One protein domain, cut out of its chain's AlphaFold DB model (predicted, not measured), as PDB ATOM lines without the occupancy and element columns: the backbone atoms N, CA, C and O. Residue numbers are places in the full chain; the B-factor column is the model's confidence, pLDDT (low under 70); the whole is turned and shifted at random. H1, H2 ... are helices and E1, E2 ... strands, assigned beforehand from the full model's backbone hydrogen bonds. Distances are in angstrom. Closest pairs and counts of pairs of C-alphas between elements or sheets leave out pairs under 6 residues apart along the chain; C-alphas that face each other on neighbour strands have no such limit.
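AT A GLANCE: This is residues 35 to 69 and 78 to 221 of the 277 residues of an uncharacterized protein of Bacteroidales bacterium (UniProt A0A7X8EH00). One long helix, H1, lies in a trough made by a single large sheet, E1 to E10, which curls round it without closing. The first residues of H1, 35 to 43, stick out beyond the sheet at one end. The printed part has 179 residues, with one named helix followed by ten named strands; the sheet is antiparallel and branched at E8, and the class is mixed. The whole is compact, with a radius of gyration of the C-alphas of 16.3 A, but elongated in outline, with spans of 54 by 33 by 27 A.

IN THESE COORDINATES: Find C-alpha 35 at (-52.729, -28.563, 16.735); from there H1, residues 35 to 65, runs 44.8 A to C-alpha 65 at (-18.223, -21.077, -10.852). After the cut come three shorter strands, E1 at residues 81 to 85, E2 at 90 to 94 and E3 at 101 to 106. Then read the long ones: E4, residues 118 to 129, 27.2 A; E5, 132 to 143, 28.3 A; E6, 149 to 160, 27.8 A; E7, 163 to 177, 34.7 A; E8, 189 to 200, 30.1 A. E9 is residues 203 to 209, and E10, residues 215 to 218, ends with C-alpha 218 at (-23.092, -32.969, 0.219).

HOW THE PARTS SIT: Start with H1, which is on the sheet and has every O i to N i+4 pair within hydrogen-bond range. The sheet curls round its residues 44 to 65. The closest C-alphas of H1 and E4 are those of Ala 54 and Ile 129, 5.9 A apart; those of H1 and E8 are Asn 48 and Leu 198, 7.2 A. E1 to E9 form a meander, each strand the antiparallel neighbour of the one before. Look at N 83 and O 92, 2.9 A, between E1 and E2, and at N 138 and O 122, 3.0 A, between E4 and E5. E4 bends by 85 degrees at residue 126, and E8 by 73 degrees at residue 194. On one side of E8 lies E7, with N 168 and O 197 at 2.8 A. On the other side are E9, with N 196 and O 207 at 2.9 A, and E10, with N 192 and O 215 at 2.8 A. The edge strands are E1, E9 and E10; E1 is apart from both E9 and E10.

THE WHOLE: The C-alphas of Pro 35 and Gln 87, the two farthest apart, are 58.5 A from each other. Residues 70 to 77 are not printed, and C-alphas 69 and 78 are 19.8 A apart across this cut. The links E3 to E4 and E7 to E8 are long. The mean pLDDT of the printed part is 87.9; look for values under 70 at residues 68 to 69, 78, 97 to 99, 182 to 183 and 185.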
ATOM      1  N   PRO A  35     -52.957 -27.985  18.058       86.25
ATOM      2  CA  PRO A  35     -52.729 -28.563  16.735       86.25
ATOM      3  C   PRO A  35     -52.580 -27.511  15.630       86.25
ATOM      4  O   PRO A  35     -51.740 -27.666  14.751       86.25
ATOM      5  N   GLU A  36     -53.328 -26.409  15.707       88.94
ATOM      6  CA  GLU A  36     -53.271 -25.336  14.712       88.94
ATOM      7  C   GLU A  36     -51.939 -24.574  14.768       88.94
ATOM      8  O   GLU A  36     -51.354 -24.273  13.730       88.94
ATOM      9  N   ASP A  37     -51.422 -24.298  15.973       86.94
ATOM     10  CA  ASP A  37     -50.119 -23.646  16.152       86.94
ATOM     11  C   ASP A  37     -48.964 -24.552  15.702       86.94
ATOM     12  O   ASP A  37     -47.962 -24.049  15.183       86.94
ATOM     13  N   ALA A  38     -49.090 -25.866  15.931       86.38
ATOM     14  CA  ALA A  38     -48.116 -26.864  15.502       86.38
ATOM     15  C   ALA A  38     -48.060 -26.962  13.975       86.38
ATOM     16  O   ALA A  38     -46.976 -26.875  13.403       86.38
ATOM     17  N   GLU A  39     -49.215 -27.087  13.323       88.88
ATOM     18  CA  GLU A  39     -49.302 -27.197  11.867       88.88
ATOM     19  C   GLU A  39     -48.840 -25.905  11.176       88.88
ATOM     20  O   GLU A  39     -48.058 -25.955  10.231       88.88
ATOM     21  N   GLU A  40     -49.226 -24.733  11.699       90.25
ATOM     22  CA  GLU A  40     -48.726 -23.439  11.216       90.25
ATOM     23  C   GLU A  40     -47.191 -23.371  11.278       90.25
ATOM     24  O   GLU A  40     -46.543 -23.045  10.286       90.25
ATOM     25  N   LEU A  41     -46.596 -23.690  12.435       89.00
ATOM     26  CA  LEU A  41     -45.145 -23.603  12.625       89.00
ATOM     27  C   LEU A  41     -44.379 -24.641  11.809       89.00
ATOM     28  O   LEU A  41     -43.296 -24.333  11.313       89.00
ATOM     29  N   LYS A  42     -44.929 -25.849  11.661       89.12
ATOM     30  CA  LYS A  42     -44.368 -26.892  10.802       89.12
ATOM     31  C   LYS A  42     -44.305 -26.412   9.352       89.12
ATOM     32  O   LYS A  42     -43.235 -26.466   8.755       89.12
ATOM     33  N   ASN A  43     -45.405 -25.879   8.821       88.06
ATOM     34  CA  ASN A  43     -45.461 -25.393   7.442       88.06
ATOM     35  C   ASN A  43     -44.521 -24.202   7.214       88.06
ATOM     36  O   ASN A  43     -43.775 -24.197   6.237       88.06
ATOM     37  N   SER A  44     -44.450 -23.253   8.156       87.94
ATOM     38  CA  SER A  44     -43.465 -22.163   8.084       87.94
ATOM     39  C   SER A  44     -42.017 -22.664   8.138       87.94
ATOM     40  O   SER A  44     -41.157 -22.116   7.455       87.94
ATOM     41  N   ALA A  45     -41.722 -23.708   8.919       87.38
ATOM     42  CA  ALA A  45     -40.383 -24.291   8.979       87.38
ATOM     43  C   ALA A  45     -40.003 -25.028   7.684       87.38
ATOM     44  O   ALA A  45     -38.846 -24.957   7.271       87.38
ATOM     45  N   ILE A  46     -40.961 -25.684   7.019       84.88
ATOM     46  CA  ILE A  46     -40.767 -26.293   5.693       84.88
ATOM     47  C   ILE A  46     -40.465 -25.206   4.656       84.88
ATOM     48  O   ILE A  46     -39.434 -25.274   3.993       84.88
ATOM     49  N   GLN A  47     -41.287 -24.157   4.580       84.81
ATOM     50  CA  GLN A  47     -41.055 -23.031   3.666       84.81
ATOM     51  C   GLN A  47     -39.713 -22.339   3.927       84.81
ATOM     52  O   GLN A  47     -38.965 -22.053   2.994       84.81
ATOM     53  N   ASN A  48     -39.359 -22.111   5.197       85.25
ATOM     54  CA  ASN A  48     -38.044 -21.571   5.528       85.25
ATOM     55  C   ASN A  48     -36.928 -22.525   5.079       85.25
ATOM     56  O   ASN A  48     -35.921 -22.066   4.560       85.25
ATOM     57  N   SER A  49     -37.097 -23.840   5.228       84.38
ATOM     58  CA  SER A  49     -36.109 -24.824   4.759       84.38
ATOM     59  C   SER A  49     -35.953 -24.809   3.233       84.38
ATOM     60  O   SER A  49     -34.828 -24.890   2.749       84.38
ATOM     61  N   GLN A  50     -37.039 -24.633   2.476       84.50
ATOM     62  CA  GLN A  50     -36.992 -24.463   1.017       84.50
ATOM     63  C   GLN A  50     -36.240 -23.184   0.619       84.50
ATOM     64  O   GLN A  50     -35.376 -23.226  -0.256       84.50
ATOM     65  N   ALA A  51     -36.507 -22.063   1.298       86.50
ATOM     66  CA  ALA A  51     -35.780 -20.808   1.097       86.50
ATOM     67  C   ALA A  51     -34.269 -20.954   1.365       86.50
ATOM     68  O   ALA A  51     -33.443 -20.451   0.595       86.50
ATOM     69  N   GLU A  52     -33.904 -21.655   2.443       86.19
ATOM     70  CA  GLU A  52     -32.509 -21.945   2.791       86.19
ATOM     71  C   GLU A  52     -31.854 -22.859   1.753       86.19
ATOM     72  O   GLU A  52     -30.733 -22.577   1.339       86.19
ATOM     73  N   ASN A  53     -32.550 -23.907   1.296       83.56
ATOM     74  CA  ASN A  53     -32.044 -24.815   0.269       83.56
ATOM     75  C   ASN A  53     -31.771 -24.067  -1.040       83.56
ATOM     76  O   ASN A  53     -30.647 -24.083  -1.530       83.56
ATOM     77  N   ALA A  54     -32.759 -23.326  -1.545       85.25
ATOM     78  CA  ALA A  54     -32.631 -22.576  -2.789       85.25
ATOM     79  C   ALA A  54     -31.492 -21.545  -2.730       85.25
ATOM     80  O   ALA A  54     -30.701 -21.414  -3.665       85.25
ATOM     81  N   THR A  55     -31.369 -20.834  -1.604       88.00
ATOM     82  CA  THR A  55     -30.265 -19.885  -1.413       88.00
ATOM     83  C   THR A  55     -28.921 -20.606  -1.284       88.00
ATOM     84  O   THR A  55     -27.928 -20.134  -1.829       88.00
ATOM     85  N   GLY A  56     -28.878 -21.755  -0.607       85.38
ATOM     86  CA  GLY A  56     -27.688 -22.597  -0.493       85.38
ATOM     87  C   GLY A  56     -27.177 -23.084  -1.849       85.38
ATOM     88  O   GLY A  56     -25.979 -23.021  -2.092       85.38
ATOM     89  N   GLU A  57     -28.071 -23.477  -2.754       83.00
ATOM     90  CA  GLU A  57     -27.722 -23.871  -4.126       83.00
ATOM     91  C   GLU A  57     -27.156 -22.695  -4.936       83.00
ATOM     92  O   GLU A  57     -26.131 -22.835  -5.604       83.00
ATOM     93  N   ALA A  58     -27.746 -21.498  -4.817       87.00
ATOM     94  CA  ALA A  58     -27.196 -20.297  -5.451       87.00
ATOM     95  C   ALA A  58     -25.786 -19.958  -4.928       87.00
ATOM     96  O   ALA A  58     -24.904 -19.580  -5.702       87.00
ATOM     97  N   LEU A  59     -25.550 -20.120  -3.622       87.00
ATOM     98  CA  LEU A  59     -24.228 -19.939  -3.016       87.00
ATOM     99  C   LEU A  59     -23.239 -21.033  -3.436       87.00
ATOM    100  O   LEU A  59     -22.078 -20.722  -3.692       87.00
ATOM    101  N   GLY A  60     -23.697 -22.278  -3.575       81.75
ATOM    102  CA  GLY A  60     -22.912 -23.376  -4.134       81.75
ATOM    103  C   GLY A  60     -22.465 -23.082  -5.568       81.75
ATOM    104  O   GLY A  60     -21.288 -23.238  -5.887       81.75
ATOM    105  N   ALA A  61     -23.358 -22.553  -6.411       83.25
ATOM    106  CA  ALA A  61     -23.019 -22.126  -7.768       83.25
ATOM    107  C   ALA A  61     -21.970 -20.998  -7.778       83.25
ATOM    108  O   ALA A  61     -21.032 -21.035  -8.572       83.25
ATOM    109  N   ILE A  62     -22.075 -20.023  -6.870       87.19
ATOM    110  CA  ILE A  62     -21.077 -18.948  -6.721       87.19
ATOM    111  C   ILE A  62     -19.722 -19.505  -6.282       87.19
ATOM    112  O   ILE A  62     -18.705 -19.126  -6.857       87.19
ATOM    113  N   ALA A  63     -19.700 -20.412  -5.303       80.44
ATOM    114  CA  ALA A  63     -18.473 -21.059  -4.839       80.44
ATOM    115  C   ALA A  63     -17.793 -21.871  -5.948       80.44
ATOM    116  O   ALA A  63     -16.573 -21.882  -6.050       80.44
ATOM    117  N   THR A  64     -18.593 -22.525  -6.787       78.44
ATOM    118  CA  THR A  64     -18.105 -23.441  -7.821       78.44
ATOM    119  C   THR A  64     -17.640 -22.698  -9.076       78.44
ATOM    120  O   THR A  64     -16.581 -22.996  -9.618       78.44
ATOM    121  N   TYR A  65     -18.419 -21.719  -9.544       81.88
ATOM    122  CA  TYR A  65     -18.223 -21.077 -10.852       81.88
ATOM    123  C   TYR A  65     -17.786 -19.613 -10.771       81.88
ATOM    124  O   TYR A  65     -17.293 -19.052 -11.750       81.88
ATOM    125  N   GLY A  66     -17.998 -18.965  -9.626       82.75
ATOM    126  CA  GLY A  66     -17.672 -17.557  -9.408       82.75
ATOM    127  C   GLY A  66     -16.195 -17.292  -9.120       82.75
ATOM    128  O   GLY A  66     -15.773 -16.136  -9.168       82.75
ATOM    129  N   ILE A  67     -15.427 -18.344  -8.832       78.81
ATOM    130  CA  ILE A  67     -14.008 -18.316  -8.465       78.81
ATOM    131  C   ILE A  67     -13.210 -18.986  -9.592       78.81
ATOM    132  O   ILE A  67     -13.660 -19.948 -10.212       78.81
ATOM    133  N   SER A  68     -12.040 -18.438  -9.909       67.56
ATOM    134  CA  SER A  68     -11.113 -18.997 -10.891       67.56
ATOM    135  C   SER A  68     -10.490 -20.271 -10.345       67.56
ATOM    136  O   SER A  68      -9.687 -20.158  -9.424       67.56
ATOM    137  N   GLU A  69     -10.716 -21.427 -10.977       58.75
ATOM    138  CA  GLU A  69      -9.621 -22.405 -11.084       58.75
ATOM    139  C   GLU A  69      -9.751 -23.453 -12.178       58.75
ATOM    140  O   GLU A  69      -8.771 -23.725 -12.861       58.75
ATOM    141  N   GLU A  78     -28.109 -28.723 -15.275       65.31
ATOM    142  CA  GLU A  78     -27.748 -28.172 -16.589       65.31
ATOM    143  C   GLU A  78     -26.528 -27.260 -16.439       65.31
ATOM    144  O   GLU A  78     -26.569 -26.294 -15.670       65.31
ATOM    145  N   ASP A  79     -25.452 -27.583 -17.155       71.69
ATOM    146  CA  ASP A  79     -24.204 -26.839 -17.064       71.69
ATOM    147  C   ASP A  79     -24.462 -25.360 -17.392       71.69
ATOM    148  O   ASP A  79     -24.927 -25.039 -18.498       71.69
ATOM    149  N   PRO A  80     -24.185 -24.427 -16.462       82.06
ATOM    150  CA  PRO A  80     -24.368 -23.025 -16.752       82.06
ATOM    151  C   PRO A  80     -23.327 -22.569 -17.773       82.06
ATOM    152  O   PRO A  80     -22.164 -22.970 -17.760       82.06
ATOM    153  N   HIS A  81     -23.723 -21.634 -18.625       86.50
ATOM    154  CA  HIS A  81     -22.769 -20.896 -19.431       86.50
ATOM    155  C   HIS A  81     -22.106 -19.817 -18.566       86.50
ATOM    156  O   HIS A  81     -22.767 -18.862 -18.141       86.50
ATOM    157  N   VAL A  82     -20.803 -19.968 -18.323       87.62
ATOM    158  CA  VAL A  82     -19.999 -19.046 -17.511       87.62
ATOM    159  C   VAL A  82     -19.176 -18.126 -18.411       87.62
ATOM    160  O   VAL A  82     -18.487 -18.579 -19.323       87.62
ATOM    161  N   THR A  83     -19.226 -16.818 -18.158       90.38
ATOM    162  CA  THR A  83     -18.357 -15.829 -18.817       90.38
ATOM    163  C   THR A  83     -17.635 -14.971 -17.798       90.38
ATOM    164  O   THR A  83     -18.232 -14.602 -16.789       90.38
ATOM    165  N   TYR A  84     -16.405 -14.574 -18.116       90.69
ATOM    166  CA  TYR A  84     -15.606 -13.653 -17.316       90.69
ATOM    167  C   TYR A  84     -15.061 -12.514 -18.180       90.69
ATOM    168  O   TYR A  84     -14.453 -12.759 -19.224       90.69
ATOM    169  N   ASP A  85     -15.263 -11.276 -17.731       90.62
ATOM    170  CA  ASP A  85     -14.641 -10.090 -18.314       90.62
ATOM    171  C   ASP A  85     -13.410  -9.675 -17.483       90.62
ATOM    172  O   ASP A  85     -13.561  -9.158 -16.373       90.62
ATOM    173  N   PRO A  86     -12.181  -9.839 -18.007       86.81
ATOM    174  CA  PRO A  86     -10.958  -9.502 -17.286       86.81
ATOM    175  C   PRO A  86     -10.694  -7.997 -17.152       86.81
ATOM    176  O   PRO A  86      -9.749  -7.627 -16.464       86.81
ATOM    177  N   GLN A  87     -11.454  -7.126 -17.825       89.31
ATOM    178  CA  GLN A  87     -11.319  -5.669 -17.694       89.31
ATOM    179  C   GLN A  87     -12.208  -5.104 -16.587       89.31
ATOM    180  O   GLN A  87     -11.838  -4.125 -15.942       89.31
ATOM    181  N   THR A  88     -13.382  -5.703 -16.388       89.06
ATOM    182  CA  THR A  88     -14.363  -5.267 -15.383       89.06
ATOM    183  C   THR A  88     -14.442  -6.196 -14.175       89.06
ATOM    184  O   THR A  88     -15.103  -5.856 -13.203       89.06
ATOM    185  N   PHE A  89     -13.755  -7.340 -14.225       92.00
ATOM    186  CA  PHE A  89     -13.748  -8.397 -13.210       92.00
ATOM    187  C   PHE A  89     -15.131  -8.999 -12.924       92.00
ATOM    188  O   PHE A  89     -15.417  -9.471 -11.822       92.00
ATOM    189  N   ILE A  90     -15.991  -9.002 -13.942       93.88
ATOM    190  CA  ILE A  90     -17.363  -9.493 -13.840       93.88
ATOM    191  C   ILE A  90     -17.427 -10.952 -14.283       93.88
ATOM    192  O   ILE A  90     -17.018 -11.285 -15.397       93.88
ATOM    193  N   VAL A  91     -18.002 -11.803 -13.432       93.31
ATOM    194  CA  VAL A  91     -18.413 -13.171 -13.768       93.31
ATOM    195  C   VAL A  91     -19.920 -13.206 -13.972       93.31
ATOM    196  O   VAL A  91     -20.676 -12.642 -13.181       93.31
ATOM    197  N   VAL A  92     -20.373 -13.900 -15.011       92.94
ATOM    198  CA  VAL A  92     -21.793 -14.188 -15.236       92.94
ATOM    199  C   VAL A  92     -21.970 -15.691 -15.359       92.94
ATOM    200  O   VAL A  92     -21.385 -16.302 -16.247       92.94
ATOM    201  N   ILE A  93     -22.804 -16.259 -14.493       90.81
ATOM    202  CA  ILE A  93     -23.239 -17.657 -14.508       90.81
ATOM    203  C   ILE A  93     -24.675 -17.657 -15.036       90.81
ATOM    204  O   ILE A  93     -25.550 -17.047 -14.417       90.81
ATOM    205  N   ARG A  94     -24.932 -18.276 -16.193       90.19
ATOM    206  CA  ARG A  94     -26.257 -18.270 -16.836       90.19
ATOM    207  C   ARG A  94     -26.782 -19.681 -17.075       90.19
ATOM    208  O   ARG A  94     -26.136 -20.460 -17.765       90.19
ATOM    209  N   TYR A  95     -27.994 -19.945 -16.600       85.31
ATOM    210  CA  TYR A  95     -28.704 -21.205 -16.814       85.31
ATOM    211  C   TYR A  95     -29.669 -21.049 -17.992       85.31
ATOM    212  O   TYR A  95     -30.515 -20.153 -18.000       85.31
ATOM    213  N   MET A  96     -29.481 -21.853 -19.041       75.88
ATOM    214  CA  MET A  96     -30.093 -21.598 -20.352       75.88
ATOM    215  C   MET A  96     -31.519 -22.149 -20.480       75.88
ATOM    216  O   MET A  96     -32.343 -21.469 -21.091       75.88
ATOM    217  N   GLU A  97     -31.832 -23.323 -19.916       69.50
ATOM    218  CA  GLU A  97     -33.185 -23.910 -20.015       69.50
ATOM    219  C   GLU A  97     -34.030 -23.621 -18.765       69.50
ATOM    220  O   GLU A  97     -35.202 -23.262 -18.876       69.50
ATOM    221  N   SER A  98     -33.411 -23.675 -17.585       61.44
ATOM    222  CA  SER A  98     -34.025 -23.359 -16.281       61.44
ATOM    223  C   SER A  98     -34.268 -21.857 -16.047       61.44
ATOM    224  O   SER A  98     -35.103 -21.479 -15.224       61.44
ATOM    225  N   GLY A  99     -33.603 -20.996 -16.824       68.50
ATOM    226  CA  GLY A  99     -33.708 -19.546 -16.713       68.50
ATOM    227  C   GLY A  99     -32.910 -18.972 -15.539       68.50
ATOM    228  O   GLY A  99     -32.656 -19.616 -14.523       68.50
ATOM    229  N   GLY A 100     -32.494 -17.718 -15.702       85.56
ATOM    230  CA  GLY A 100     -31.836 -16.952 -14.652       85.56
ATOM    231  C   GLY A 100     -30.324 -16.817 -14.789       85.56
ATOM    232  O   GLY A 100     -29.641 -17.502 -15.557       85.56
ATOM    233  N   SER A 101     -29.792 -15.850 -14.050       91.75
ATOM    234  CA  SER A 101     -28.366 -15.551 -14.033       91.75
ATOM    235  C   SER A 101     -27.902 -15.042 -12.682       91.75
ATOM    236  O   SER A 101     -28.604 -14.264 -12.031       91.75
ATOM    237  N   ILE A 102     -26.675 -15.403 -12.333       93.62
ATOM    238  CA  ILE A 102     -25.930 -14.847 -11.211       93.62
ATOM    239  C   ILE A 102     -24.795 -14.014 -11.803       93.62
ATOM    240  O   ILE A 102     -23.980 -14.521 -12.571       93.62
ATOM    241  N   THR A 103     -24.767 -12.723 -11.488       95.69
ATOM    242  CA  THR A 103     -23.689 -11.810 -11.882       95.69
ATOM    243  C   THR A 103     -22.886 -11.451 -10.648       95.69
ATOM    244  O   THR A 103     -23.457 -10.970  -9.674       95.69
ATOM    245  N   ILE A 104     -21.578 -11.670 -10.692       95.88
ATOM    246  CA  ILE A 104     -20.652 -11.369  -9.604       95.88
ATOM    247  C   ILE A 104     -19.694 -10.299 -10.105       95.88
ATOM    248  O   ILE A 104     -19.007 -10.497 -11.103       95.88
ATOM    249  N   ASN A 105     -19.658  -9.163  -9.423       96.06
ATOM    250  CA  ASN A 105     -18.714  -8.087  -9.678       96.06
ATOM    251  C   ASN A 105     -17.658  -8.090  -8.573       96.06
ATOM    252  O   ASN A 105     -17.937  -7.650  -7.453       96.06
ATOM    253  N   TRP A 106     -16.477  -8.629  -8.871       95.12
ATOM    254  CA  TRP A 106     -15.374  -8.703  -7.919       95.12
ATOM    255  C   TRP A 106     -14.672  -7.350  -7.772       95.12
ATOM    256  O   TRP A 106     -14.523  -6.587  -8.723       95.12
ATOM    257  N   ASN A 107     -14.209  -7.045  -6.560       92.50
ATOM    258  CA  ASN A 107     -13.495  -5.803  -6.257       92.50
ATOM    259  C   ASN A 107     -12.078  -5.742  -6.865       92.50
ATOM    260  O   ASN A 107     -11.465  -4.675  -6.903       92.50
ATOM    261  N   GLN A 108     -11.561  -6.880  -7.318       87.69
ATOM    262  CA  GLN A 108     -10.255  -7.051  -7.938       87.69
ATOM    263  C   GLN A 108     -10.313  -8.182  -8.968       87.69
ATOM    264  O   GLN A 108     -11.372  -8.769  -9.191       87.69
ATOM    265  N   GLN A 109      -9.167  -8.481  -9.586       83.56
ATOM    266  CA  GLN A 109      -9.027  -9.615 -10.498       83.56
ATOM    267  C   GLN A 109      -9.651 -10.887  -9.901       83.56
ATOM    268  O   GLN A 109      -9.554 -11.108  -8.695       83.56
ATOM    269  N   LEU A 110     -10.281 -11.692 -10.767       81.62
ATOM    270  CA  LEU A 110     -10.990 -12.923 -10.412       81.62
ATOM    271  C   LEU A 110     -10.254 -13.705  -9.308       81.62
ATOM    272  O   LEU A 110      -9.089 -14.057  -9.529       81.62
ATOM    273  N   PRO A 111     -10.890 -13.960  -8.146       81.44
ATOM    274  CA  PRO A 111     -10.247 -14.695  -7.069       81.44
ATOM    275  C   PRO A 111      -9.837 -16.079  -7.555       81.44
ATOM    276  O   PRO A 111     -10.613 -16.758  -8.222       81.44
ATOM    277  N   THR A 112      -8.619 -16.474  -7.214       80.12
ATOM    278  CA  THR A 112      -8.147 -17.863  -7.255       80.12
ATOM    279  C   THR A 112      -8.487 -18.563  -5.945       80.12
ATOM    280  O   THR A 112      -8.880 -17.904  -4.977       80.12
ATOM    281  N   TYR A 113      -8.285 -19.875  -5.869       76.31
ATOM    282  CA  TYR A 113      -8.558 -20.634  -4.654       76.31
ATOM    283  C   TYR A 113      -7.770 -20.133  -3.444       76.31
ATOM    284  O   TYR A 113      -8.332 -20.051  -2.359       76.31
ATOM    285  N   ASP A 114      -6.525 -19.694  -3.643       82.00
ATOM    286  CA  ASP A 114      -5.656 -19.137  -2.592       82.00
ATOM    287  C   ASP A 114      -5.938 -17.661  -2.256       82.00
ATOM    288  O   ASP A 114      -5.244 -17.054  -1.441       82.00
ATOM    289  N   SER A 115      -6.913 -17.028  -2.912       88.31
ATOM    290  CA  SER A 115      -7.181 -15.609  -2.688       88.31
ATOM    291  C   SER A 115      -7.850 -15.364  -1.335       88.31
ATOM    292  O   SER A 115      -8.853 -15.984  -1.003       88.31
ATOM    293  N   GLU A 116      -7.350 -14.396  -0.574       91.19
ATOM    294  CA  GLU A 116      -7.896 -14.033   0.737       91.19
ATOM    295  C   GLU A 116      -8.564 -12.655   0.716       91.19
ATOM    296  O   GLU A 116      -8.094 -11.733   0.045       91.19
ATOM    297  N   ASN A 117      -9.632 -12.493   1.507       92.50
ATOM    298  CA  ASN A 117     -10.360 -11.237   1.703       92.50
ATOM    299  C   ASN A 117     -10.824 -10.558   0.401       92.50
ATOM    300  O   ASN A 117     -10.858  -9.327   0.301       92.50
ATOM    301  N   VAL A 118     -11.195 -11.351  -0.605       93.31
ATOM    302  CA  VAL A 118     -11.698 -10.828  -1.880       93.31
ATOM    303  C   VAL A 118     -13.178 -10.541  -1.744       93.31
ATOM    304  O   VAL A 118     -13.943 -11.432  -1.389       93.31
ATOM    305  N   THR A 119     -13.606  -9.315  -2.028       96.12
ATOM    306  CA  THR A 119     -15.020  -8.949  -1.909       96.12
ATOM    307  C   THR A 119     -15.675  -8.840  -3.271       96.12
ATOM    308  O   THR A 119     -15.037  -8.476  -4.259       96.12
ATOM    309  N   GLY A 120     -16.962  -9.150  -3.337       95.75
ATOM    310  CA  GLY A 120     -17.745  -9.023  -4.555       95.75
ATOM    311  C   GLY A 120     -19.173  -8.613  -4.254       95.75
ATOM    312  O   GLY A 120     -19.692  -8.885  -3.173       95.75
ATOM    313  N   ASN A 121     -19.808  -7.964  -5.223       97.12
ATOM    314  CA  ASN A 121     -21.246  -7.744  -5.209       97.12
ATOM    315  C   ASN A 121     -21.915  -8.751  -6.144       97.12
ATOM    316  O   ASN A 121     -21.508  -8.896  -7.298       97.12
ATOM    317  N   VAL A 122     -22.934  -9.437  -5.646       97.06
ATOM    318  CA  VAL A 122     -23.685 -10.443  -6.390       97.06
ATOM    319  C   VAL A 122     -25.073  -9.916  -6.693       97.06
ATOM    320  O   VAL A 122     -25.771  -9.441  -5.801       97.06
ATOM    321  N   VAL A 123     -25.499 -10.070  -7.943       96.88
ATOM    322  CA  VAL A 123     -26.874  -9.847  -8.385       96.88
ATOM    323  C   VAL A 123     -27.429 -11.152  -8.938       96.88
ATOM    324  O   VAL A 123     -26.887 -11.717  -9.887       96.88
ATOM    325  N   ILE A 124     -28.534 -11.611  -8.358       95.19
ATOM    326  CA  ILE A 124     -29.287 -12.770  -8.831       95.19
ATOM    327  C   ILE A 124     -30.541 -12.272  -9.541       95.19
ATOM    328  O   ILE A 124     -31.323 -11.501  -8.979       95.19
ATOM    329  N   ALA A 125     -30.744 -12.737 -10.769       94.06
ATOM    330  CA  ALA A 125     -31.929 -12.455 -11.561       94.06
ATOM    331  C   ALA A 125     -32.582 -13.767 -11.990       94.06
ATOM    332  O   ALA A 125     -31.977 -14.532 -12.736       94.06
ATOM    333  N   GLN A 126     -33.818 -13.993 -11.542       90.19
ATOM    334  CA  GLN A 126     -34.680 -15.111 -11.937       90.19
ATOM    335  C   GLN A 126     -34.030 -16.499 -11.827       90.19
ATOM    336  O   GLN A 126     -34.299 -17.360 -12.653       90.19
ATOM    337  N   PHE A 127     -33.169 -16.718 -10.832       87.81
ATOM    338  CA  PHE A 127     -32.605 -18.046 -10.594       87.81
ATOM    339  C   PHE A 127     -33.664 -18.923  -9.923       87.81
ATOM    340  O   PHE A 127     -34.109 -18.590  -8.823       87.81
ATOM    341  N   THR A 128     -34.089 -19.999 -10.582       86.56
ATOM    342  CA  THR A 128     -35.172 -20.865 -10.099       86.56
ATOM    343  C   THR A 128     -34.658 -22.261  -9.774       86.56
ATOM    344  O   THR A 128     -34.065 -22.921 -10.621       86.56
ATOM    345  N   ILE A 129     -34.936 -22.729  -8.557       80.62
ATOM    346  CA  ILE A 129     -34.628 -24.086  -8.095       80.62
ATOM    347  C   ILE A 129     -35.719 -24.563  -7.137       80.62
ATOM    348  O   ILE A 129     -36.204 -23.781  -6.324       80.62
ATOM    349  N   ASP A 130     -36.155 -25.819  -7.264       77.56
ATOM    350  CA  ASP A 130     -37.195 -26.431  -6.418       77.56
ATOM    351  C   ASP A 130     -38.460 -25.563  -6.241       77.56
ATOM    352  O   ASP A 130     -39.000 -25.427  -5.147       77.56
ATOM    353  N   ASN A 131     -38.938 -24.947  -7.333       83.19
ATOM    354  CA  ASN A 131     -40.073 -24.004  -7.365       83.19
ATOM    355  C   ASN A 131     -39.873 -22.687  -6.586       83.19
ATOM    356  O   ASN A 131     -40.807 -21.893  -6.456       83.19
ATOM    357  N   VAL A 132     -38.654 -22.405  -6.129       88.62
ATOM    358  CA  VAL A 132     -38.266 -21.132  -5.520       88.62
ATOM    359  C   VAL A 132     -37.534 -20.289  -6.552       88.62
ATOM    360  O   VAL A 132     -36.494 -20.689  -7.067       88.62
ATOM    361  N   THR A 133     -38.050 -19.098  -6.849       91.88
ATOM    362  CA  THR A 133     -37.362 -18.128  -7.715       91.88
ATOM    363  C   THR A 133     -36.702 -17.038  -6.882       91.88
ATOM    364  O   THR A 133     -37.369 -16.348  -6.112       91.88
ATOM    365  N   ILE A 134     -35.403 -16.843  -7.081       93.06
ATOM    366  CA  ILE A 134     -34.559 -15.911  -6.337       93.06
ATOM    367  C   ILE A 134     -34.262 -14.680  -7.193       93.06
ATOM    368  O   ILE A 134     -33.850 -14.781  -8.350       93.06
ATOM    369  N   ASN A 135     -34.449 -13.498  -6.608       94.88
ATOM    370  CA  ASN A 135     -34.045 -12.221  -7.191       94.88
ATOM    371  C   ASN A 135     -33.445 -11.323  -6.117       94.88
ATOM    372  O   ASN A 135     -33.979 -11.252  -5.018       94.88
ATOM    373  N   GLY A 136     -32.415 -10.551  -6.426       94.81
ATOM    374  CA  GLY A 136     -31.903  -9.549  -5.494       94.81
ATOM    375  C   GLY A 136     -30.400  -9.426  -5.550       94.81
ATOM    376  O   GLY A 136     -29.779  -9.798  -6.544       94.81
ATOM    377  N   ALA A 137     -29.833  -8.876  -4.483       95.56
ATOM    378  CA  ALA A 137     -28.407  -8.649  -4.403       95.56
ATOM    379  C   ALA A 137     -27.885  -8.837  -2.980       95.56
ATOM    380  O   ALA A 137     -28.581  -8.578  -1.993       95.56
ATOM    381  N   PHE A 138     -26.641  -9.274  -2.894       95.88
ATOM    382  CA  PHE A 138     -25.903  -9.393  -1.648       95.88
ATOM    383  C   PHE A 138     -24.418  -9.199  -1.905       95.88
ATOM    384  O   PHE A 138     -23.940  -9.348  -3.029       95.88
ATOM    385  N   ASP A 139     -23.700  -8.878  -0.845       97.19
ATOM    386  CA  ASP A 139     -22.256  -8.801  -0.862       97.19
ATOM    387  C   ASP A 139     -21.671 -10.129  -0.388       97.19
ATOM    388  O   ASP A 139     -22.228 -10.819   0.476       97.19
ATOM    389  N   ILE A 140     -20.537 -10.485  -0.979       96.31
ATOM    390  CA  ILE A 140     -19.752 -11.651  -0.601       96.31
ATOM    391  C   ILE A 140     -18.333 -11.251  -0.227       96.31
ATOM    392  O   ILE A 140     -17.768 -10.305  -0.773       96.31
ATOM    393  N   THR A 141     -17.743 -12.001   0.696       95.62
ATOM    394  CA  THR A 141     -16.300 -12.004   0.943       95.62
ATOM    395  C   THR A 141     -15.798 -13.433   0.851       95.62
ATOM    396  O   THR A 141     -16.233 -14.292   1.618       95.62
ATOM    397  N   TYR A 142     -14.899 -13.680  -0.091       92.88
ATOM    398  CA  TYR A 142     -14.215 -14.945  -0.270       92.88
ATOM    399  C   TYR A 142     -12.901 -14.956   0.508       92.88
ATOM    400  O   TYR A 142     -12.093 -14.028   0.395       92.88
ATOM    401  N   ASN A 143     -12.685 -16.022   1.274       92.38
ATOM    402  CA  ASN A 143     -11.394 -16.340   1.867       92.38
ATOM    403  C   ASN A 143     -11.010 -17.761   1.477       92.38
ATOM    404  O   ASN A 143     -11.699 -18.707   1.853       92.38
ATOM    405  N   GLY A 144      -9.923 -17.873   0.728       87.56
ATOM    406  CA  GLY A 144      -9.297 -19.109   0.305       87.56
ATOM    407  C   GLY A 144      -8.482 -19.820   1.382       87.56
ATOM    408  O   GLY A 144      -8.609 -19.535   2.574       87.56
ATOM    409  N   GLY A 145      -7.621 -20.735   0.937       82.50
ATOM    410  CA  GLY A 145      -6.717 -21.522   1.781       82.50
ATOM    411  C   GLY A 145      -7.221 -22.942   2.048       82.50
ATOM    412  O   GLY A 145      -8.061 -23.455   1.317       82.50
ATOM    413  N   ASP A 146      -6.728 -23.573   3.121       81.25
ATOM    414  CA  ASP A 146      -6.983 -24.993   3.449       81.25
ATOM    415  C   ASP A 146      -8.467 -25.347   3.647       81.25
ATOM    416  O   ASP A 146      -8.830 -26.519   3.680       81.25
ATOM    417  N   GLN A 147      -9.325 -24.349   3.855       86.50
ATOM    418  CA  GLN A 147     -10.769 -24.517   3.917       86.50
ATOM    419  C   GLN A 147     -11.445 -23.223   3.442       86.50
ATOM    420  O   GLN A 147     -11.643 -22.304   4.242       86.50
ATOM    421  N   PRO A 148     -11.809 -23.141   2.153       88.19
ATOM    422  CA  PRO A 148     -12.406 -21.946   1.584       88.19
ATOM    423  C   PRO A 148     -13.730 -21.578   2.239       88.19
ATOM    424  O   PRO A 148     -14.554 -22.437   2.576       88.19
ATOM    425  N   THR A 149     -13.963 -20.277   2.364       92.06
ATOM    426  CA  THR A 149     -15.191 -19.722   2.926       92.06
ATOM    427  C   THR A 149     -15.744 -18.589   2.076       92.06
ATOM    428  O   THR A 149     -15.010 -17.757   1.544       92.06
ATOM    429  N   LEU A 150     -17.070 -18.535   1.996       92.81
ATOM    430  CA  LEU A 150     -17.835 -17.406   1.494       92.81
ATOM    431  C   LEU A 150     -18.658 -16.829   2.641       92.81
ATOM    432  O   LEU A 150     -19.554 -17.478   3.186       92.81
ATOM    433  N   LEU A 151     -18.348 -15.595   3.008       95.44
ATOM    434  CA  LEU A 151     -19.183 -14.779   3.876       95.44
ATOM    435  C   LEU A 151     -20.202 -14.062   3.002       95.44
ATOM    436  O   LEU A 151     -19.826 -13.499   1.980       95.44
ATOM    437  N   VAL A 152     -21.467 -14.086   3.399       95.94
ATOM    438  CA  VAL A 152     -22.589 -13.571   2.614       95.94
ATOM    439  C   VAL A 152     -23.409 -12.642   3.491       95.94
ATOM    440  O   VAL A 152     -23.820 -13.048   4.579       95.94
ATOM    441  N   ASP A 153     -23.684 -11.434   3.008       97.31
ATOM    442  CA  ASP A 153     -24.583 -10.480   3.661       97.31
ATOM    443  C   ASP A 153     -25.438  -9.753   2.618       97.31
ATOM    444  O   ASP A 153     -24.919  -9.144   1.684       97.31
ATOM    445  N   GLY A 154     -26.760  -9.808   2.752       94.94
ATOM    446  CA  GLY A 154     -27.624  -8.998   1.906       94.94
ATOM    447  C   GLY A 154     -29.100  -9.340   1.980       94.94
ATOM    448  O   GLY A 154     -29.610  -9.856   2.977       94.94
ATOM    449  N   THR A 155     -29.827  -8.974   0.923       94.25
ATOM    450  CA  THR A 155     -31.284  -9.120   0.858       94.25
ATOM    451  C   THR A 155     -31.721  -9.664  -0.494       94.25
ATOM    452  O   THR A 155     -31.484  -9.076  -1.548       94.25
ATOM    453  N   LEU A 156     -32.437 -10.775  -0.431       95.12
ATOM    454  CA  LEU A 156     -33.051 -11.459  -1.552       95.12
ATOM    455  C   LEU A 156     -34.573 -11.327  -1.474       95.12
ATOM    456  O   LEU A 156     -35.163 -11.161  -0.409       95.12
ATOM    457  N   ASN A 157     -35.210 -11.421  -2.629       95.06
ATOM    458  CA  ASN A 157     -36.635 -11.618  -2.797       95.06
ATOM    459  C   ASN A 157     -36.835 -13.034  -3.326       95.06
ATOM    460  O   ASN A 157     -36.288 -13.396  -4.370       95.06
ATOM    461  N   LEU A 158     -37.615 -13.814  -2.594       94.00
ATOM    462  CA  LEU A 158     -37.947 -15.186  -2.935       94.00
ATOM    463  C   LEU A 158     -39.402 -15.230  -3.373       94.00
ATOM    464  O   LEU A 158     -40.270 -14.723  -2.665       94.00
ATOM    465  N   ASN A 159     -39.670 -15.838  -4.519       91.62
ATOM    466  CA  ASN A 159     -41.017 -16.221  -4.911       91.62
ATOM    467  C   ASN A 159     -41.153 -17.731  -4.717       91.62
ATOM    468  O   ASN A 159     -40.471 -18.495  -5.399       91.62
ATOM    469  N   MET A 160     -41.994 -18.126  -3.764       88.00
ATOM    470  CA  MET A 160     -42.288 -19.516  -3.412       88.00
ATOM    471  C   MET A 160     -43.793 -19.712  -3.580       88.00
ATOM    472  O   MET A 160     -44.572 -19.058  -2.883       88.00
ATOM    473  N   ASP A 161     -44.214 -20.534  -4.540       80.94
ATOM    474  CA  ASP A 161     -45.633 -20.789  -4.845       80.94
ATOM    475  C   ASP A 161     -46.482 -19.516  -5.061       80.94
ATOM    476  O   ASP A 161     -47.646 -19.430  -4.667       80.94
ATOM    477  N   GLY A 162     -45.898 -18.485  -5.682       77.12
ATOM    478  CA  GLY A 162     -46.567 -17.206  -5.940       77.12
ATOM    479  C   GLY A 162     -46.519 -16.212  -4.773       77.12
ATOM    480  O   GLY A 162     -46.940 -15.065  -4.941       77.12
ATOM    481  N   ASN A 163     -45.973 -16.606  -3.619       84.50
ATOM    482  CA  ASN A 163     -45.767 -15.723  -2.477       84.50
ATOM    483  C   ASN A 163     -44.398 -15.048  -2.557       84.50
ATOM    484  O   ASN A 163     -43.357 -15.702  -2.498       84.50
ATOM    485  N   ASN A 164     -44.402 -13.716  -2.635       89.56
ATOM    486  CA  ASN A 164     -43.182 -12.919  -2.564       89.56
ATOM    487  C   ASN A 164     -42.782 -12.695  -1.104       89.56
ATOM    488  O   ASN A 164     -43.499 -12.037  -0.347       89.56
ATOM    489  N   SER A 165     -41.613 -13.206  -0.739       92.81
ATOM    490  CA  SER A 165     -41.013 -13.063   0.583       92.81
ATOM    491  C   SER A 165     -39.703 -12.294   0.499       92.81
ATOM    492  O   SER A 165     -38.945 -12.439  -0.461       92.81
ATOM    493  N   VAL A 166     -39.408 -11.498   1.526       94.38
ATOM    494  CA  VAL A 166     -38.099 -10.844   1.666       94.38
ATOM    495  C   VAL A 166     -37.223 -11.710   2.556       94.38
ATOM    496  O   VAL A 166     -37.604 -12.021   3.682       94.38
ATOM    497  N   TYR A 167     -36.043 -12.066   2.069       94.75
ATOM    498  CA  TYR A 167     -35.092 -12.929   2.746       94.75
ATOM    499  C   TYR A 167     -33.776 -12.189   2.969       94.75
ATOM    500  O   TYR A 167     -33.009 -11.955   2.036       94.75
ATOM    501  N   LYS A 168     -33.518 -11.778   4.210       95.81
ATOM    502  CA  LYS A 168     -32.222 -11.215   4.596       95.81
ATOM    503  C   LYS A 168     -31.305 -12.343   5.014       95.81
ATOM    504  O   LYS A 168     -31.695 -13.163   5.844       95.81
ATOM    505  N   ILE A 169     -30.103 -12.363   4.469       95.06
ATOM    506  CA  ILE A 169     -29.137 -13.431   4.684       95.06
ATOM    507  C   ILE A 169     -27.868 -12.849   5.295       95.06
ATOM    508  O   ILE A 169     -27.358 -11.854   4.802       95.06
ATOM    509  N   GLN A 170     -27.376 -13.478   6.360       96.88
ATOM    510  CA  GLN A 170     -26.055 -13.227   6.924       96.88
ATOM    511  C   GLN A 170     -25.422 -14.575   7.285       96.88
ATOM    512  O   GLN A 170     -25.609 -15.094   8.390       96.88
ATOM    513  N   ARG A 171     -24.732 -15.193   6.327       94.44
ATOM    514  CA  ARG A 171     -24.274 -16.586   6.423       94.44
ATOM    515  C   ARG A 171     -22.784 -16.705   6.163       94.44
ATOM    516  O   ARG A 171     -22.196 -15.914   5.433       94.44
ATOM    517  N   THR A 172     -22.212 -17.755   6.725       94.88
ATOM    518  CA  THR A 172     -20.911 -18.273   6.330       94.88
ATOM    519  C   THR A 172     -21.126 -19.629   5.683       94.88
ATOM    520  O   THR A 172     -21.770 -20.507   6.262       94.88
ATOM    521  N   PHE A 173     -20.601 -19.769   4.476       91.50
ATOM    522  CA  PHE A 173     -20.624 -20.980   3.677       91.50
ATOM    523  C   PHE A 173     -19.192 -21.496   3.574       91.50
ATOM    524  O   PHE A 173     -18.303 -20.779   3.125       91.50
ATOM    525  N   VAL A 174     -18.956 -22.709   4.049       91.00
ATOM    526  CA  VAL A 174     -17.629 -23.316   4.136       91.00
ATOM    527  C   VAL A 174     -17.571 -24.480   3.169       91.00
ATOM    528  O   VAL A 174     -18.424 -25.365   3.244       91.00
ATOM    529  N   TRP A 175     -16.552 -24.523   2.315       87.38
ATOM    530  CA  TRP A 175     -16.259 -25.716   1.529       87.38
ATOM    531  C   TRP A 175     -15.688 -26.786   2.460       87.38
ATOM    532  O   TRP A 175     -14.525 -26.772   2.858       87.38
ATOM    533  N   TYR A 176     -16.569 -27.661   2.928       88.25
ATOM    534  CA  TYR A 176     -16.300 -28.585   4.018       88.25
ATOM    535  C   TYR A 176     -15.511 -29.813   3.561       88.25
ATOM    536  O   TYR A 176     -14.661 -30.292   4.309       88.25
ATOM    537  N   ASN A 177     -15.787 -30.306   2.353       87.94
ATOM    538  CA  ASN A 177     -15.110 -31.449   1.741       87.94
ATOM    539  C   ASN A 177     -15.073 -31.304   0.208       87.94
ATOM    540  O   ASN A 177     -15.841 -30.505  -0.321       87.94
ATOM    541  N   GLY A 178     -14.191 -32.039  -0.477       80.88
ATOM    542  CA  GLY A 178     -14.030 -32.029  -1.945       80.88
ATOM    543  C   GLY A 178     -13.205 -30.858  -2.514       80.88
ATOM    544  O   GLY A 178     -12.884 -30.783  -3.702       80.88
ATOM    545  N   PHE A 179     -12.750 -29.954  -1.644       78.56
ATOM    546  CA  PHE A 179     -11.939 -28.798  -2.031       78.56
ATOM    547  C   PHE A 179     -10.503 -29.154  -2.464       78.56
ATOM    548  O   PHE A 179      -9.870 -28.375  -3.163       78.56
ATOM    549  N   ASN A 180      -9.990 -30.333  -2.086       76.25
ATOM    550  CA  ASN A 180      -8.672 -30.836  -2.515       76.25
ATOM    551  C   ASN A 180      -8.736 -31.643  -3.824       76.25
ATOM    552  O   ASN A 180      -7.710 -31.942  -4.437       76.25
ATOM    553  N   THR A 181      -9.935 -32.042  -4.233       76.00
ATOM    554  CA  THR A 181     -10.219 -32.875  -5.402       76.00
ATOM    555  C   THR A 181     -10.870 -31.999  -6.462       76.00
ATOM    556  O   THR A 181     -12.010 -32.194  -6.860       76.00
ATOM    557  N   LEU A 182     -10.124 -31.002  -6.950       66.94
ATOM    558  CA  LEU A 182     -10.684 -29.935  -7.786       66.94
ATOM    559  C   LEU A 182     -11.355 -30.401  -9.091       66.94
ATOM    560  O   LEU A 182     -12.122 -29.649  -9.662       66.94
ATOM    561  N   ASN A 183     -11.133 -31.634  -9.544       67.88
ATOM    562  CA  ASN A 183     -11.768 -32.179 -10.751       67.88
ATOM    563  C   ASN A 183     -12.872 -33.216 -10.457       67.88
ATOM    564  O   ASN A 183     -13.449 -33.764 -11.395       67.88
ATOM    565  N   ASP A 184     -13.140 -33.526  -9.185       70.44
ATOM    566  CA  ASP A 184     -14.152 -34.492  -8.750       70.44
ATOM    567  C   ASP A 184     -15.191 -33.782  -7.876       70.44
ATOM    568  O   ASP A 184     -14.862 -33.057  -6.943       70.44
ATOM    569  N   HIS A 185     -16.459 -33.978  -8.220       68.31
ATOM    570  CA  HIS A 185     -17.600 -33.395  -7.514       68.31
ATOM    571  C   HIS A 185     -18.216 -34.360  -6.536       68.31
ATOM    572  O   HIS A 185     -19.057 -33.966  -5.745       68.31
ATOM    573  N   SER A 186     -17.917 -35.648  -6.636       74.69
ATOM    574  CA  SER A 186     -18.696 -36.669  -5.943       74.69
ATOM    575  C   SER A 186     -18.593 -36.589  -4.417       74.69
ATOM    576  O   SER A 186     -19.431 -37.173  -3.726       74.69
ATOM    577  N   ASP A 187     -17.619 -35.844  -3.900       79.75
ATOM    578  CA  ASP A 187     -17.351 -35.650  -2.482       79.75
ATOM    579  C   ASP A 187     -17.497 -34.196  -2.001       79.75
ATOM    580  O   ASP A 187     -17.275 -33.933  -0.814       79.75
ATOM    581  N   ASP A 188     -17.912 -33.269  -2.872       81.69
ATOM    582  CA  ASP A 188     -18.091 -31.868  -2.493       81.69
ATOM    583  C   ASP A 188     -19.189 -31.733  -1.431       81.69
ATOM    584  O   ASP A 188     -20.340 -32.151  -1.607       81.69
ATOM    585  N   ALA A 189     -18.827 -31.111  -0.312       87.50
ATOM    586  CA  ALA A 189     -19.739 -30.826   0.781       87.50
ATOM    587  C   ALA A 189     -19.578 -29.397   1.259       87.50
ATOM    588  O   ALA A 189     -18.465 -28.882   1.369       87.50
ATOM    589  N   PHE A 190     -20.695 -28.789   1.637       88.25
ATOM    590  CA  PHE A 190     -20.732 -27.430   2.138       88.25
ATOM    591  C   PHE A 190     -21.335 -27.388   3.532       88.25
ATOM    592  O   PHE A 190     -22.355 -28.027   3.802       88.25
ATOM    593  N   ALA A 191     -20.689 -26.636   4.422       92.75
ATOM    594  CA  ALA A 191     -21.185 -26.377   5.761       92.75
ATOM    595  C   ALA A 191     -21.681 -24.934   5.881       92.75
ATOM    596  O   ALA A 191     -20.997 -24.002   5.465       92.75
ATOM    597  N   ILE A 192     -22.849 -24.745   6.487       93.69
ATOM    598  CA  ILE A 192     -23.527 -23.450   6.564       93.69
ATOM    599  C   ILE A 192     -23.791 -23.100   8.022       93.69
ATOM    600  O   ILE A 192     -24.306 -23.922   8.783       93.69
ATOM    601  N   TYR A 193     -23.476 -21.867   8.409       95.75
ATOM    602  CA  TYR A 193     -23.884 -21.289   9.688       95.75
ATOM    603  C   TYR A 193     -24.135 -19.779   9.570       95.75
ATOM    604  O   TYR A 193     -23.915 -19.178   8.522       95.75
ATOM    605  N   GLY A 194     -24.676 -19.162  10.621       96.56
ATOM    606  CA  GLY A 194     -25.028 -17.738  10.654       96.56
ATOM    607  C   GLY A 194     -26.517 -17.517  10.901       96.56
ATOM    608  O   GLY A 194     -27.162 -18.316  11.585       96.56
ATOM    609  N   THR A 195     -27.076 -16.448  10.338       96.88
ATOM    610  CA  THR A 195     -28.477 -16.068  10.543       96.88
ATOM    611  C   THR A 195     -29.189 -15.668   9.254       96.88
ATOM    612  O   THR A 195     -28.571 -15.306   8.254       96.88
ATOM    613  N   SER A 196     -30.513 -15.732   9.283       96.25
ATOM    614  CA  SER A 196     -31.380 -15.215   8.228       96.25
ATOM    615  C   SER A 196     -32.692 -14.683   8.807       96.25
ATOM    616  O   SER A 196     -33.093 -15.034   9.923       96.25
ATOM    617  N   LEU A 197     -33.351 -13.801   8.053       95.62
ATOM    618  CA  LEU A 197     -34.697 -13.307   8.336       95.62
ATOM    619  C   LEU A 197     -35.582 -13.494   7.108       95.62
ATOM    620  O   LEU A 197     -35.363 -12.829   6.096       95.62
ATOM    621  N   LEU A 198     -36.617 -14.321   7.223       94.00
ATOM    622  CA  LEU A 198     -37.666 -14.459   6.217       94.00
ATOM    623  C   LEU A 198     -38.882 -13.625   6.634       94.00
ATOM    624  O   LEU A 198     -39.446 -13.824   7.709       94.00
ATOM    625  N   THR A 199     -39.281 -12.674   5.797       93.00
ATOM    626  CA  THR A 199     -40.479 -11.850   5.994       93.00
ATOM    627  C   THR A 199     -41.559 -12.273   5.011       93.00
ATOM    628  O   THR A 199     -41.400 -12.092   3.803       93.00
ATOM    629  N   GLU A 200     -42.664 -12.785   5.547       84.88
ATOM    630  CA  GLU A 200     -43.840 -13.222   4.801       84.88
ATOM    631  C   GLU A 200     -45.066 -12.440   5.298       84.88
ATOM    632  O   GLU A 200     -45.552 -12.620   6.421       84.88
ATOM    633  N   GLY A 201     -45.551 -11.508   4.474       85.00
ATOM    634  CA  GLY A 201     -46.615 -10.588   4.866       85.00
ATOM    635  C   GLY A 201     -46.244  -9.788   6.121       85.00
ATOM    636  O   GLY A 201     -45.381  -8.915   6.080       85.00
ATOM    637  N   THR A 202     -46.915 -10.068   7.242       84.81
ATOM    638  CA  THR A 202     -46.660  -9.418   8.544       84.81
ATOM    639  C   THR A 202     -45.819 -10.261   9.500       84.81
ATOM    640  O   THR A 202     -45.474  -9.788  10.586       84.81
ATOM    641  N   LYS A 203     -45.502 -11.510   9.141       88.00
ATOM    642  CA  LYS A 203     -44.701 -12.412   9.968       88.00
ATOM    643  C   LYS A 203     -43.234 -12.293   9.581       88.00
ATOM    644  O   LYS A 203     -42.894 -12.225   8.403       88.00
ATOM    645  N   VAL A 204     -42.372 -12.294  10.590       93.62
ATOM    646  CA  VAL A 204     -40.921 -12.342  10.410       93.62
ATOM    647  C   VAL A 204     -40.399 -13.553  11.163       93.62
ATOM    648  O   VAL A 204     -40.620 -13.683  12.371       93.62
ATOM    649  N   PHE A 205     -39.710 -14.427  10.446       94.31
ATOM    650  CA  PHE A 205     -39.049 -15.607  10.976       94.31
ATOM    651  C   PHE A 205     -37.550 -15.349  11.015       94.31
ATOM    652  O   PHE A 205     -36.964 -14.958  10.010       94.31
ATOM    653  N   LYS A 206     -36.930 -15.543  12.178       96.31
ATOM    654  CA  LYS A 206     -35.479 -15.498  12.342       96.31
ATOM    655  C   LYS A 206     -34.951 -16.913  12.445       96.31
ATOM    656  O   LYS A 206     -35.348 -17.626  13.368       96.31
ATOM    657  N   THR A 207     -34.030 -17.267  11.560       96.88
ATOM    658  CA  THR A 207     -33.352 -18.560  11.580       96.88
ATOM    659  C   THR A 207     -31.902 -18.381  12.001       96.88
ATOM    660  O   THR A 207     -31.197 -17.506  11.502       96.88
ATOM    661  N   GLU A 208     -31.459 -19.201  12.948       97.31
ATOM    662  CA  GLU A 208     -30.097 -19.219  13.474       97.31
ATOM    663  C   GLU A 208     -29.512 -20.623  13.328       97.31
ATOM    664  O   GLU A 208     -30.141 -21.617  13.702       97.31
ATOM    665  N   ILE A 209     -28.294 -20.693  12.801       96.81
ATOM    666  CA  ILE A 209     -27.482 -21.908  12.746       96.81
ATOM    667  C   ILE A 209     -26.163 -21.568  13.429       96.81
ATOM    668  O   ILE A 209     -25.414 -20.715  12.949       96.81
ATOM    669  N   PHE A 210     -25.887 -22.198  14.569       96.50
ATOM    670  CA  PHE A 210     -24.623 -21.985  15.268       96.50
ATOM    671  C   PHE A 210     -23.496 -22.741  14.572       96.50
ATOM    672  O   PHE A 210     -23.709 -23.830  14.048       96.50
ATOM    673  N   GLU A 211     -22.285 -22.196  14.614       95.38
ATOM    674  CA  GLU A 211     -21.107 -22.792  13.974       95.38
ATOM    675  C   GLU A 211     -20.823 -24.223  14.463       95.38
ATOM    676  O   GLU A 211     -20.556 -25.122  13.668       95.38
ATOM    677  N   ASN A 212     -20.980 -24.477  15.767       95.94
ATOM    678  CA  ASN A 212     -20.822 -25.810  16.359       95.94
ATOM    679  C   ASN A 212     -21.970 -26.786  16.024       95.94
ATOM    680  O   ASN A 212     -21.945 -27.929  16.474       95.94
ATOM    681  N   GLN A 213     -22.982 -26.334  15.286       96.06
ATOM    682  CA  GLN A 213     -24.139 -27.110  14.829       96.06
ATOM    683  C   GLN A 213     -24.453 -26.825  13.354       96.06
ATOM    684  O   GLN A 213     -25.608 -26.906  12.929       96.06
ATOM    685  N   LYS A 214     -23.415 -26.449  12.600       95.31
ATOM    686  CA  LYS A 214     -23.494 -26.113  11.183       95.31
ATOM    687  C   LYS A 214     -24.223 -27.194  10.392       95.31
ATOM    688  O   LYS A 214     -24.061 -28.385  10.652       95.31
ATOM    689  N   VAL A 215     -25.013 -26.754   9.423       93.94
ATOM    690  CA  VAL A 215     -25.707 -27.648   8.498       93.94
ATOM    691  C   VAL A 215     -24.723 -28.083   7.431       93.94
ATOM    692  O   VAL A 215     -24.132 -27.224   6.789       93.94
ATOM    693  N   ILE A 216     -24.529 -29.389   7.265       93.06
ATOM    694  CA  ILE A 216     -23.616 -29.962   6.273       93.06
ATOM    695  C   ILE A 216     -24.445 -30.670   5.208       93.06
ATOM    696  O   ILE A 216     -25.209 -31.588   5.514       93.06
ATOM    697  N   LYS A 217     -24.279 -30.250   3.953       88.81
ATOM    698  CA  LYS A 217     -24.930 -30.848   2.784       88.81
ATOM    699  C   LYS A 217     -23.864 -31.237   1.765       88.81
ATOM    700  O   LYS A 217     -23.067 -30.398   1.354       88.81
ATOM    701  N   TYR A 218     -23.864 -32.505   1.370       86.88
ATOM    702  CA  TYR A 218     -23.092 -32.969   0.219       86.88
ATOM    703  C   TYR A 218     -23.857 -32.630  -1.053       86.88
ATOM    704  O   TYR A 218     -25.080 -32.757  -1.090       86.88
ATOM    705  N   ASN A 219     -23.157 -32.260  -2.117       79.19
ATOM    706  CA  ASN A 219     -23.783 -32.002  -3.414       79.19
ATOM    707  C   ASN A 219     -24.443 -33.261  -4.021       79.19
ATOM    708  O   ASN A 219     -25.239 -33.188  -4.956       79.19
ATOM    709  N   THR A 220     -24.106 -34.446  -3.504       81.06
ATOM    710  CA  THR A 220     -24.723 -35.716  -3.875       81.06
ATOM    711  C   THR A 220     -26.031 -35.990  -3.159       81.06
ATOM    712  O   THR A 220     -26.751 -36.904  -3.559       81.06
ATOM    713  N   CYS A 221     -26.359 -35.171  -2.168       83.19
ATOM    714  CA  CYS A 221     -27.503 -35.356  -1.312       83.19
ATOM    715  C   CYS A 221     -28.611 -34.362  -1.642       83.19
ATOM    716  O   CYS A 221     -28.387 -33.155  -1.720       83.19
TER     717      CYS A 221